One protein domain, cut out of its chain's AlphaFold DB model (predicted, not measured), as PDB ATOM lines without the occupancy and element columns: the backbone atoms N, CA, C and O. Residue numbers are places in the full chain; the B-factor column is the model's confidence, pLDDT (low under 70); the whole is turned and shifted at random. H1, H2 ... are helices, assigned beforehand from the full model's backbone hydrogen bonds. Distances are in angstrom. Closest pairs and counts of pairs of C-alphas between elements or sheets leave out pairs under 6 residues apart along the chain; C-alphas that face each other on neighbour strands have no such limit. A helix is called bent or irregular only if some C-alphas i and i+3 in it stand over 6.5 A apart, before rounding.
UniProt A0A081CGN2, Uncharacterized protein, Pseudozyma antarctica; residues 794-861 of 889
ATOM      1  N   LEU A 794      -8.525  44.516  26.716       66.31
ATOM      2  CA  LEU A 794      -8.156  43.108  26.816       66.31
ATOM      3  C   LEU A 794      -7.065  42.827  25.778       66.31
ATOM      4  O   LEU A 794      -7.340  42.738  24.584       66.31
ATOM      5  N   GLU A 795      -5.822  42.772  26.247       82.38
ATOM      6  CA  GLU A 795      -4.624  42.598  25.422       82.38
ATOM      7  C   GLU A 795      -4.155  41.140  25.493       82.38
ATOM      8  O   GLU A 795      -4.050  40.571  26.579       82.38
ATOM      9  N   PHE A 796      -3.848  40.548  24.338       84.38
ATOM     10  CA  PHE A 796      -3.241  39.222  24.219       84.38
ATOM     11  C   PHE A 796      -2.106  39.291  23.197       84.38
ATOM     12  O   PHE A 796      -2.293  39.856  22.118       84.38
ATOM     13  N   ALA A 797      -0.955  38.675  23.482       81.38
ATOM     14  CA  ALA A 797       0.032  38.434  22.435       81.38
ATOM     15  C   ALA A 797      -0.490  37.346  21.468       81.38
ATOM     16  O   ALA A 797      -1.165  36.413  21.917       81.38
ATOM     17  N   PRO A 798      -0.160  37.386  20.161       76.25
ATOM     18  CA  PRO A 798      -0.618  36.371  19.205       76.25
ATOM     19  C   PRO A 798      -0.242  34.935  19.610       76.25
ATOM     20  O   PRO A 798      -1.055  34.018  19.493       76.25
ATOM     21  N   CYS A 799       0.965  34.748  20.157       76.50
ATOM     22  CA  CYS A 799       1.456  33.462  20.657       76.50
ATOM     23  C   CYS A 799       0.669  32.961  21.881       76.50
ATOM     24  O   CYS A 799       0.391  31.765  21.987       76.50
ATOM     25  N   ASP A 800       0.271  33.865  22.777       82.06
ATOM     26  CA  ASP A 800      -0.517  33.537  23.968       82.06
ATOM     27  C   ASP A 800      -1.955  33.175  23.602       82.06
ATOM     28  O   ASP A 800      -2.507  32.215  24.137       82.06
ATOM     29  N   PHE A 801      -2.550  33.892  22.646       81.69
ATOM     30  CA  PHE A 801      -3.890  33.598  22.145       81.69
ATOM     31  C   PHE A 801      -3.946  32.239  21.425       81.69
ATOM     32  O   PHE A 801      -4.835  31.430  21.694       81.69
ATOM     33  N   ALA A 802      -2.949  31.930  20.587       79.12
ATOM     34  CA  ALA A 802      -2.804  30.603  19.983       79.12
ATOM     35  C   ALA A 802      -2.597  29.503  21.047       79.12
ATOM     36  O   ALA A 802      -3.225  28.445  20.980       79.12
ATOM     37  N   SER A 803      -1.780  29.772  22.071       82.25
ATOM     38  CA  SER A 803      -1.550  28.847  23.193       82.25
ATOM     39  C   SER A 803      -2.804  28.625  24.045       82.25
ATOM     40  O   SER A 803      -3.028  27.518  24.533       82.25
ATOM     41  N   LEU A 804      -3.641  29.653  24.215       85.88
ATOM     42  CA  LEU A 804      -4.923  29.572  24.911       85.88
ATOM     43  C   LEU A 804      -5.910  28.682  24.147       85.88
ATOM     44  O   LEU A 804      -6.467  27.760  24.742       85.88
ATOM     45  N   LEU A 805      -6.073  28.896  22.836       82.81
ATOM     46  CA  LEU A 805      -6.923  28.054  21.985       82.81
ATOM     47  C   LEU A 805      -6.458  26.589  21.989       82.81
ATOM     48  O   LEU A 805      -7.276  25.692  22.197       82.81
ATOM     49  N   GLY A 806      -5.148  26.344  21.857       85.56
ATOM     50  CA  GLY A 806      -4.572  24.996  21.940       85.56
ATOM     51  C   GLY A 806      -4.792  24.321  23.300       85.56
ATOM     52  O   GLY A 806      -5.142  23.143  23.360       85.56
ATOM     53  N   ARG A 807      -4.668  25.067  24.409       86.50
ATOM     54  CA  ARG A 807      -4.946  24.572  25.772       86.50
ATOM     55  C   ARG A 807      -6.438  24.318  26.035       86.50
ATOM     56  O   ARG A 807      -6.757  23.483  26.876       86.50
ATOM     57  N   MET A 808      -7.347  25.020  25.355       85.00
ATOM     58  CA  MET A 808      -8.793  24.938  25.606       85.00
ATOM     59  C   MET A 808      -9.503  23.743  24.944       85.00
ATOM     60  O   MET A 808     -10.669  23.518  25.258       85.00
ATOM     61  N   GLN A 809      -8.832  22.973  24.072       89.31
ATOM     62  CA  GLN A 809      -9.433  21.856  23.310       89.31
ATOM     63  C   GLN A 809     -10.729  22.261  22.576       89.31
ATOM     64  O   GLN A 809     -11.726  21.539  22.575       89.31
ATOM     65  N   VAL A 810     -10.710  23.457  21.980       90.19
ATOM     66  CA  VAL A 810     -11.863  24.073  21.310       90.19
ATOM     67  C   VAL A 810     -12.281  23.222  20.108       90.19
ATOM     68  O   VAL A 810     -11.477  22.989  19.206       90.19
ATOM     69  N   THR A 811     -13.534  22.761  20.068       90.81
ATOM     70  CA  THR A 811     -14.045  22.023  18.896       90.81
ATOM     71  C   THR A 811     -14.211  22.959  17.694       90.81
ATOM     72  O   THR A 811     -14.385  24.166  17.864       90.81
ATOM     73  N   HIS A 812     -14.223  22.425  16.467       84.31
ATOM     74  CA  HIS A 812     -14.454  23.235  15.258       84.31
ATOM     75  C   HIS A 812     -15.749  24.072  15.334       84.31
ATOM     76  O   HIS A 812     -15.774  25.217  14.890       84.31
ATOM     77  N   GLU A 813     -16.800  23.532  15.957       87.94
ATOM     78  CA  GLU A 813     -18.069  24.228  16.206       87.94
ATOM     79  C   GLU A 813     -17.899  25.397  17.190       87.94
ATOM     80  O   GLU A 813     -18.396  26.495  16.953       87.94
ATOM     81  N   GLN A 814     -17.160  25.188  18.285       84.19
ATOM     82  CA  GLN A 814     -16.874  26.232  19.274       84.19
ATOM     83  C   GLN A 814     -15.969  27.331  18.701       84.19
ATOM     84  O   GLN A 814     -16.155  28.500  19.034       84.19
ATOM     85  N   LEU A 815     -15.031  26.975  17.816       89.00
ATOM     86  CA  LEU A 815     -14.181  27.931  17.108       89.00
ATOM     87  C   LEU A 815     -15.011  28.804  16.155       89.00
ATOM     88  O   LEU A 815     -14.864  30.021  16.180       89.00
ATOM     89  N   ALA A 816     -15.946  28.211  15.405       85.12
ATOM     90  CA  ALA A 816     -16.872  28.954  14.546       85.12
ATOM     91  C   ALA A 816     -17.819  29.873  15.347       85.12
ATOM     92  O   ALA A 816     -18.082  31.004  14.940       85.12
ATOM     93  N   ILE A 817     -18.296  29.434  16.521       88.38
ATOM     94  CA  ILE A 817     -19.090  30.275  17.437       88.38
ATOM     95  C   ILE A 817     -18.252  31.445  17.977       88.38
ATOM     96  O   ILE A 817     -18.753  32.568  18.070       88.38
ATOM     97  N   PHE A 818     -16.978  31.213  18.308       87.44
ATOM     98  CA  PHE A 818     -16.057  32.271  18.729       87.44
ATOM     99  C   PHE A 818     -15.786  33.278  17.600       87.44
ATOM    100  O   PHE A 818     -15.872  34.483  17.828       87.44
ATOM    101  N   GLU A 819     -15.517  32.802  16.382       87.50
ATOM    102  CA  GLU A 819     -15.289  33.634  15.194       87.50
ATOM    103  C   GLU A 819     -16.516  34.503  14.873       87.50
ATOM    104  O   GLU A 819     -16.389  35.718  14.720       87.50
ATOM    105  N   ALA A 820     -17.722  33.923  14.894       85.81
ATOM    106  CA  ALA A 820     -18.974  34.659  14.724       85.81
ATOM    107  C   ALA A 820     -19.216  35.694  15.842       85.81
ATOM    108  O   ALA A 820     -19.663  36.811  15.570       85.81
ATOM    109  N   GLY A 821     -18.888  35.363  17.096       89.38
ATOM    110  CA  GLY A 821     -18.980  36.290  18.229       89.38
ATOM    111  C   GLY A 821     -18.003  37.466  18.122       89.38
ATOM    112  O   GLY A 821     -18.379  38.613  18.375       89.38
ATOM    113  N   LEU A 822     -16.767  37.203  17.688       83.88
ATOM    114  CA  LEU A 822     -15.745  38.221  17.445       83.88
ATOM    115  C   LEU A 822     -16.129  39.131  16.267       83.88
ATOM    116  O   LEU A 822     -16.059  40.354  16.390       83.88
ATOM    117  N   ALA A 823     -16.613  38.553  15.164       79.94
ATOM    118  CA  ALA A 823     -17.143  39.302  14.026       79.94
ATOM    119  C   ALA A 823     -18.328  40.197  14.436       79.94
ATOM    120  O   ALA A 823     -18.376  41.364  14.051       79.94
ATOM    121  N   GLY A 824     -19.235  39.700  15.287       86.31
ATOM    122  CA  GLY A 824     -20.333  40.483  15.860       86.31
ATOM    123  C   GLY A 824     -19.861  41.671  16.709       86.31
ATOM    124  O   GLY A 824     -20.375  42.778  16.553       86.31
ATOM    125  N   LEU A 825     -18.845  41.479  17.558       81.06
ATOM    126  CA  LEU A 825     -18.226  42.547  18.363       81.06
ATOM    127  C   LEU A 825     -17.544  43.630  17.507       81.06
ATOM    128  O   LEU A 825     -17.622  44.818  17.833       81.06
ATOM    129  N   ILE A 826     -16.901  43.235  16.404       81.31
ATOM    130  CA  ILE A 826     -16.284  44.160  15.441       81.31
ATOM    131  C   ILE A 826     -17.371  44.922  14.665       81.31
ATOM    132  O   ILE A 826     -17.325  46.152  14.587       81.31
ATOM    133  N   ALA A 827     -18.388  44.223  14.150       78.12
ATOM    134  CA  ALA A 827     -19.499  44.815  13.403       78.12
ATOM    135  C   ALA A 827     -20.321  45.806  14.248       78.12
ATOM    136  O   ALA A 827     -20.706  46.868  13.758       78.12
ATOM    137  N   ALA A 828     -20.519  45.511  15.537       81.12
ATOM    138  CA  ALA A 828     -21.177  46.401  16.495       81.12
ATOM    139  C   ALA A 828     -20.367  47.672  16.831       81.12
ATOM    140  O   ALA A 828     -20.889  48.563  17.502       81.12
ATOM    141  N   ARG A 829     -19.098  47.771  16.396       80.69
ATOM    142  CA  ARG A 829     -18.150  48.862  16.708       80.69
ATOM    143  C   ARG A 829     -17.905  49.084  18.211       80.69
ATOM    144  O   ARG A 829     -17.373  50.122  18.603       80.69
ATOM    145  N   THR A 830     -18.280  48.122  19.055       75.19
ATOM    146  CA  THR A 830     -18.088  48.165  20.514       75.19
ATOM    147  C   THR A 830     -16.664  47.782  20.913       75.19
ATOM    148  O   THR A 830     -16.163  48.273  21.923       75.19
ATOM    149  N   ALA A 831     -15.983  46.975  20.094       74.75
ATOM    150  CA  ALA A 831     -14.549  46.728  20.182       74.75
ATOM    151  C   ALA A 831     -13.753  47.641  19.227       74.75
ATOM    152  O   ALA A 831     -14.217  48.021  18.153       74.75
ATOM    153  N   THR A 832     -12.513  47.970  19.596       75.38
ATOM    154  CA  THR A 832     -11.493  48.500  18.675       75.38
ATOM    155  C   THR A 832     -10.305  47.553  18.723       75.38
ATOM    156  O   THR A 832      -9.772  47.327  19.805       75.38
ATOM    157  N   TYR A 833      -9.882  47.027  17.575       73.94
ATOM    158  CA  TYR A 833      -8.717  46.151  17.497       73.94
ATOM    159  C   TYR A 833      -7.444  46.948  17.189       73.94
ATOM    160  O   TYR A 833      -7.461  47.885  16.384       73.94
ATOM    161  N   THR A 834      -6.336  46.571  17.825       77.81
ATOM    162  CA  THR A 834      -5.015  47.167  17.599       77.81
ATOM    163  C   THR A 834      -3.944  46.090  17.530       77.81
ATOM    164  O   THR A 834      -3.828  45.294  18.456       77.81
ATOM    165  N   VAL A 835      -3.121  46.127  16.483       77.19
ATOM    166  CA  VAL A 835      -1.878  45.344  16.371       77.19
ATOM    167  C   VAL A 835      -0.725  46.339  16.353       77.19
ATOM    168  O   VAL A 835      -0.822  47.374  15.696       77.19
ATOM    169  N   ASP A 836       0.325  46.088  17.131       80.44
ATOM    170  CA  ASP A 836       1.468  46.998  17.312       80.44
ATOM    171  C   ASP A 836       1.048  48.448  17.636       80.44
ATOM    172  O   ASP A 836       1.580  49.420  17.093       80.44
ATOM    173  N   ASN A 837       0.021  48.594  18.485       76.94
ATOM    174  CA  ASN A 837      -0.655  49.850  18.847       76.94
ATOM    175  C   ASN A 837      -1.314  50.624  17.679       76.94
ATOM    176  O   ASN A 837      -1.874  51.703  17.889       76.94
ATOM    177  N   LYS A 838      -1.322  50.080  16.457       73.81
ATOM    178  CA  LYS A 838      -2.013  50.643  15.289       73.81
ATOM    179  C   LYS A 838      -3.440  50.105  15.235       73.81
ATOM    180  O   LYS A 838      -3.654  48.897  15.279       73.81
ATOM    181  N   ARG A 839      -4.424  51.000  15.121       71.19
ATOM    182  CA  ARG A 839      -5.833  50.622  14.915       71.19
ATOM    183  C   ARG A 839      -5.996  49.944  13.559       71.19
ATOM    184  O   ARG A 839      -5.670  50.556  12.547       71.19
ATOM    185  N   ILE A 840      -6.549  48.735  13.558       76.25
ATOM    186  CA  ILE A 840      -6.959  48.035  12.337       76.25
ATOM    187  C   ILE A 840      -8.427  48.381  12.053       76.25
ATOM    188  O   ILE A 840      -9.250  48.390  12.975       76.25
ATOM    189  N   THR A 841      -8.769  48.718  10.805       74.50
ATOM    190  CA  THR A 841     -10.168  48.989  10.422       74.50
ATOM    191  C   THR A 841     -10.952  47.685  10.226       74.50
ATOM    192  O   THR A 841     -10.351  46.648   9.942       74.50
ATOM    193  N   PRO A 842     -12.297  47.695  10.333       68.56
ATOM    194  CA  PRO A 842     -13.106  46.514  10.027       68.56
ATOM    195  C   PRO A 842     -12.834  45.947   8.627       68.56
ATOM    196  O   PRO A 842     -12.847  44.736   8.452       68.56
ATOM    197  N   ASP A 843     -12.511  46.800   7.655       65.44
ATOM    198  CA  ASP A 843     -12.219  46.421   6.265       65.44
ATOM    199  C   ASP A 843     -10.872  45.687   6.136       65.44
ATOM    200  O   ASP A 843     -10.727  44.785   5.317       65.44
ATOM    201  N   GLN A 844      -9.897  46.029   6.985       67.62
ATOM    202  CA  GLN A 844      -8.608  45.334   7.083       67.62
ATOM    203  C   GLN A 844      -8.719  43.997   7.837       67.62
ATOM    204  O   GLN A 844      -7.954  43.081   7.556       67.62
ATOM    205  N   LEU A 845      -9.677  43.867   8.762       61.25
ATOM    206  CA  LEU A 845     -10.052  42.596   9.403       61.25
ATOM    207  C   LEU A 845     -10.943  41.716   8.510       61.25
ATOM    208  O   LEU A 845     -10.949  40.500   8.667       61.25
ATOM    209  N   GLY A 846     -11.688  42.326   7.584       50.59
ATOM    210  CA  GLY A 846     -12.500  41.650   6.569       50.59
ATOM    211  C   GLY A 846     -11.708  41.175   5.347       50.59
ATOM    212  O   GLY A 846     -12.252  40.442   4.521       50.59
ATOM    213  N   ALA A 847     -10.430  41.549   5.231       60.97
ATOM    214  CA  ALA A 847      -9.513  40.884   4.315       60.97
ATOM    215  C   ALA A 847      -9.408  39.394   4.704       60.97
ATOM    216  O   ALA A 847      -9.310  39.085   5.895       60.97
ATOM    217  N   PRO A 848      -9.451  38.452   3.743       51.84
ATOM    218  CA  PRO A 848      -9.435  37.029   4.063       51.84
ATOM    219  C   PRO A 848      -8.163  36.681   4.842       51.84
ATOM    220  O   PRO A 848      -7.066  36.979   4.374       51.84
ATOM    221  N   ILE A 849      -8.336  36.054   6.016       52.31
ATOM    222  CA  ILE A 849      -7.246  35.672   6.927       52.31
ATOM    223  C   ILE A 849      -6.113  35.030   6.128       52.31
ATOM    224  O   ILE A 849      -6.322  34.006   5.469       52.31
ATOM    225  N   ASP A 850      -4.944  35.671   6.194       55.28
ATOM    226  CA  ASP A 850      -3.821  35.409   5.301       55.28
ATOM    227  C   ASP A 850      -3.420  33.927   5.331       55.28
ATOM    228  O   ASP A 850      -3.492  33.263   6.374       55.28
ATOM    229  N   ALA A 851      -3.011  33.394   4.178       50.78
ATOM    230  CA  ALA A 851      -2.862  31.958   3.961       50.78
ATOM    231  C   ALA A 851      -1.936  31.318   5.006       50.78
ATOM    232  O   ALA A 851      -2.246  30.245   5.518       50.78
ATOM    233  N   GLY A 852      -0.871  32.022   5.410       57.00
ATOM    234  CA  GLY A 852       0.056  31.584   6.458       57.00
ATOM    235  C   GLY A 852      -0.570  31.406   7.850       57.00
ATOM    236  O   GLY A 852      -0.153  30.515   8.583       57.00
ATOM    237  N   ILE A 853      -1.591  32.190   8.220       52.50
ATOM    238  CA  ILE A 853      -2.296  32.043   9.509       52.50
ATOM    239  C   ILE A 853      -3.225  30.825   9.462       52.50
ATOM    240  O   ILE A 853      -3.263  30.034  10.407       52.50
ATOM    241  N   ARG A 854      -3.936  30.629   8.343       59.84
ATOM    242  CA  ARG A 854      -4.774  29.440   8.134       59.84
ATOM    243  C   ARG A 854      -3.926  28.163   8.105       59.84
ATOM    244  O   ARG A 854      -4.281  27.186   8.759       59.84
ATOM    245  N   ASP A 855      -2.770  28.200   7.447       51.81
ATOM    246  CA  ASP A 855      -1.775  27.125   7.466       51.81
ATOM    247  C   ASP A 855      -1.211  26.862   8.868       51.81
ATOM    248  O   ASP A 855      -1.029  25.704   9.243       51.81
ATOM    249  N   ALA A 856      -0.956  27.904   9.666       48.34
ATOM    250  CA  ALA A 856      -0.487  27.750  11.040       48.34
ATOM    251  C   ALA A 856      -1.529  27.047  11.928       48.34
ATOM    252  O   ALA A 856      -1.174  26.108  12.643       48.34
ATOM    253  N   LEU A 857      -2.814  27.424  11.838       52.66
ATOM    254  CA  LEU A 857      -3.897  26.711  12.532       52.66
ATOM    255  C   LEU A 857      -4.039  25.266  12.029       52.66
ATOM    256  O   LEU A 857      -4.159  24.349  12.840       52.66
ATOM    257  N   ASN A 858      -3.972  25.036  10.714       58.34
ATOM    258  CA  ASN A 858      -4.070  23.695  10.134       58.34
ATOM    259  C   ASN A 858      -2.925  22.775  10.602       58.34
ATOM    260  O   ASN A 858      -3.174  21.622  10.963       58.34
ATOM    261  N   ARG A 859      -1.684  23.281  10.666       62.94
ATOM    262  CA  ARG A 859      -0.520  22.546  11.199       62.94
ATOM    263  C   ARG A 859      -0.637  22.293  12.703       62.94
ATOM    264  O   ARG A 859      -0.349  21.184  13.146       62.94
ATOM    265  N   ALA A 860      -1.106  23.272  13.480       51.59
ATOM    266  CA  ALA A 860      -1.352  23.100  14.915       51.59
ATOM    267  C   ALA A 860      -2.431  22.036  15.191       51.59
ATOM    268  O   ALA A 860      -2.260  21.203  16.079       51.59
ATOM    269  N   SER A 861      -3.496  22.013  14.383       50.03
ATOM    270  CA  SER A 861      -4.533  20.976  14.420       50.03
ATOM    271  C   SER A 861      -3.965  19.599  14.049       50.03
ATOM    272  O   SER A 861      -4.097  18.645  14.815       50.03
TER     273      SER A 861
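This is residues 794 to 861 of the 889 residues of an uncharacterized protein of Pseudozyma antarctica (UniProt A0A081CGN2). The model is an open frame of helices round an empty middle: H1 and H2 make a V joined by the tight turn at residues 809 to 811, and the loop of residues 828 to 841 crosses the wide end of that V. From there the short H3 sits near the far end of H2, and H4 runs the same way as H1 and ends near it, with few contacts between the parts. The printed part has 68 residues with four named helices, in the order H1, H2, H3, H4, and no named strand; its class is all helix. It is only just compact, close to loose, with a radius of gyration of the C-alphas of 12.7 A, and its outline is rounded, spanning 30 by 23 by 23 A.

Begin at Leu 794, the first printed residue, with its C-alpha at (-8.156, 43.108, 26.816). Find C-alpha 798 at (-0.618, 36.371, 19.205); from there H1, residues 798 to 808, runs 15.4 A to Met 808. After three residues you reach C-alpha 812 at (-14.454, 23.235, 15.258), where H2 begins; it takes in residues 812 to 827, is the longest helix with 16 residues, and runs 22.2 A to C-alpha 827 at (-19.499, 44.815, 13.403). Then come 14 residues with no named element, 828 to 841, in which residues 834 to 835 pair with residues 838 to 839, antiparallel, in stretches too short to be named; look for Asp 836 between them at (1.468, 46.998, 17.312). H3 follows as residues 842 to 845. H4 takes in residues 851 to 861 and runs 15.3 A from Ala 851 to the last printed C-alpha, that of Ser 861 at (-4.533, 20.976, 14.420). No helix is bent.

Start with H1, which touches no helix but is near H4. The two are close but not clearly touching, with 1 pair of C-alphas within 8 A; the closest are those of Gly 806 and Ala 860, 8.0 A apart. Their lines stand at a shallow tilt of 32 degrees, only just short of steep, and they run the same way, with centres 13.1 A apart. H1 and H2 follow each other in the chain but are apart. Look next at the last residues of H2, where H3 is close but not clearly touching: the closest C-alphas are those of Ile 826 and Pro 842, 6.7 A apart. H1 and H3 are apart, as are H2 and H4, and H3 and H4. In H1, H2 and H4 every backbone O i to N i+4 pair is within hydrogen-bond range. H3 is too short for such a pair, but its 1 pair of O i and N i+3 is within range.

Look for the two C-alphas farthest apart at Thr 830 and Arg 859, 32.4 A from each other; the first and last printed C-alphas are 25.6 A apart. Residues 847 to 855, of which 851 to 855 belong to H4, stand free; the body without them has 59 residues and spans 29 by 24 by 19 A. The printed part has no cut. The link from H2 to H3 is long, with 14 residues, and the links from H1 to H2 and from H3 to H4 are tight. Read the B-factor column for the model's confidence: the mean pLDDT of the printed part is 74.2, and it is under 70 at residue 794 and at residues 842 to 861. H2 has a mean of 85, while H4 has a mean of 54.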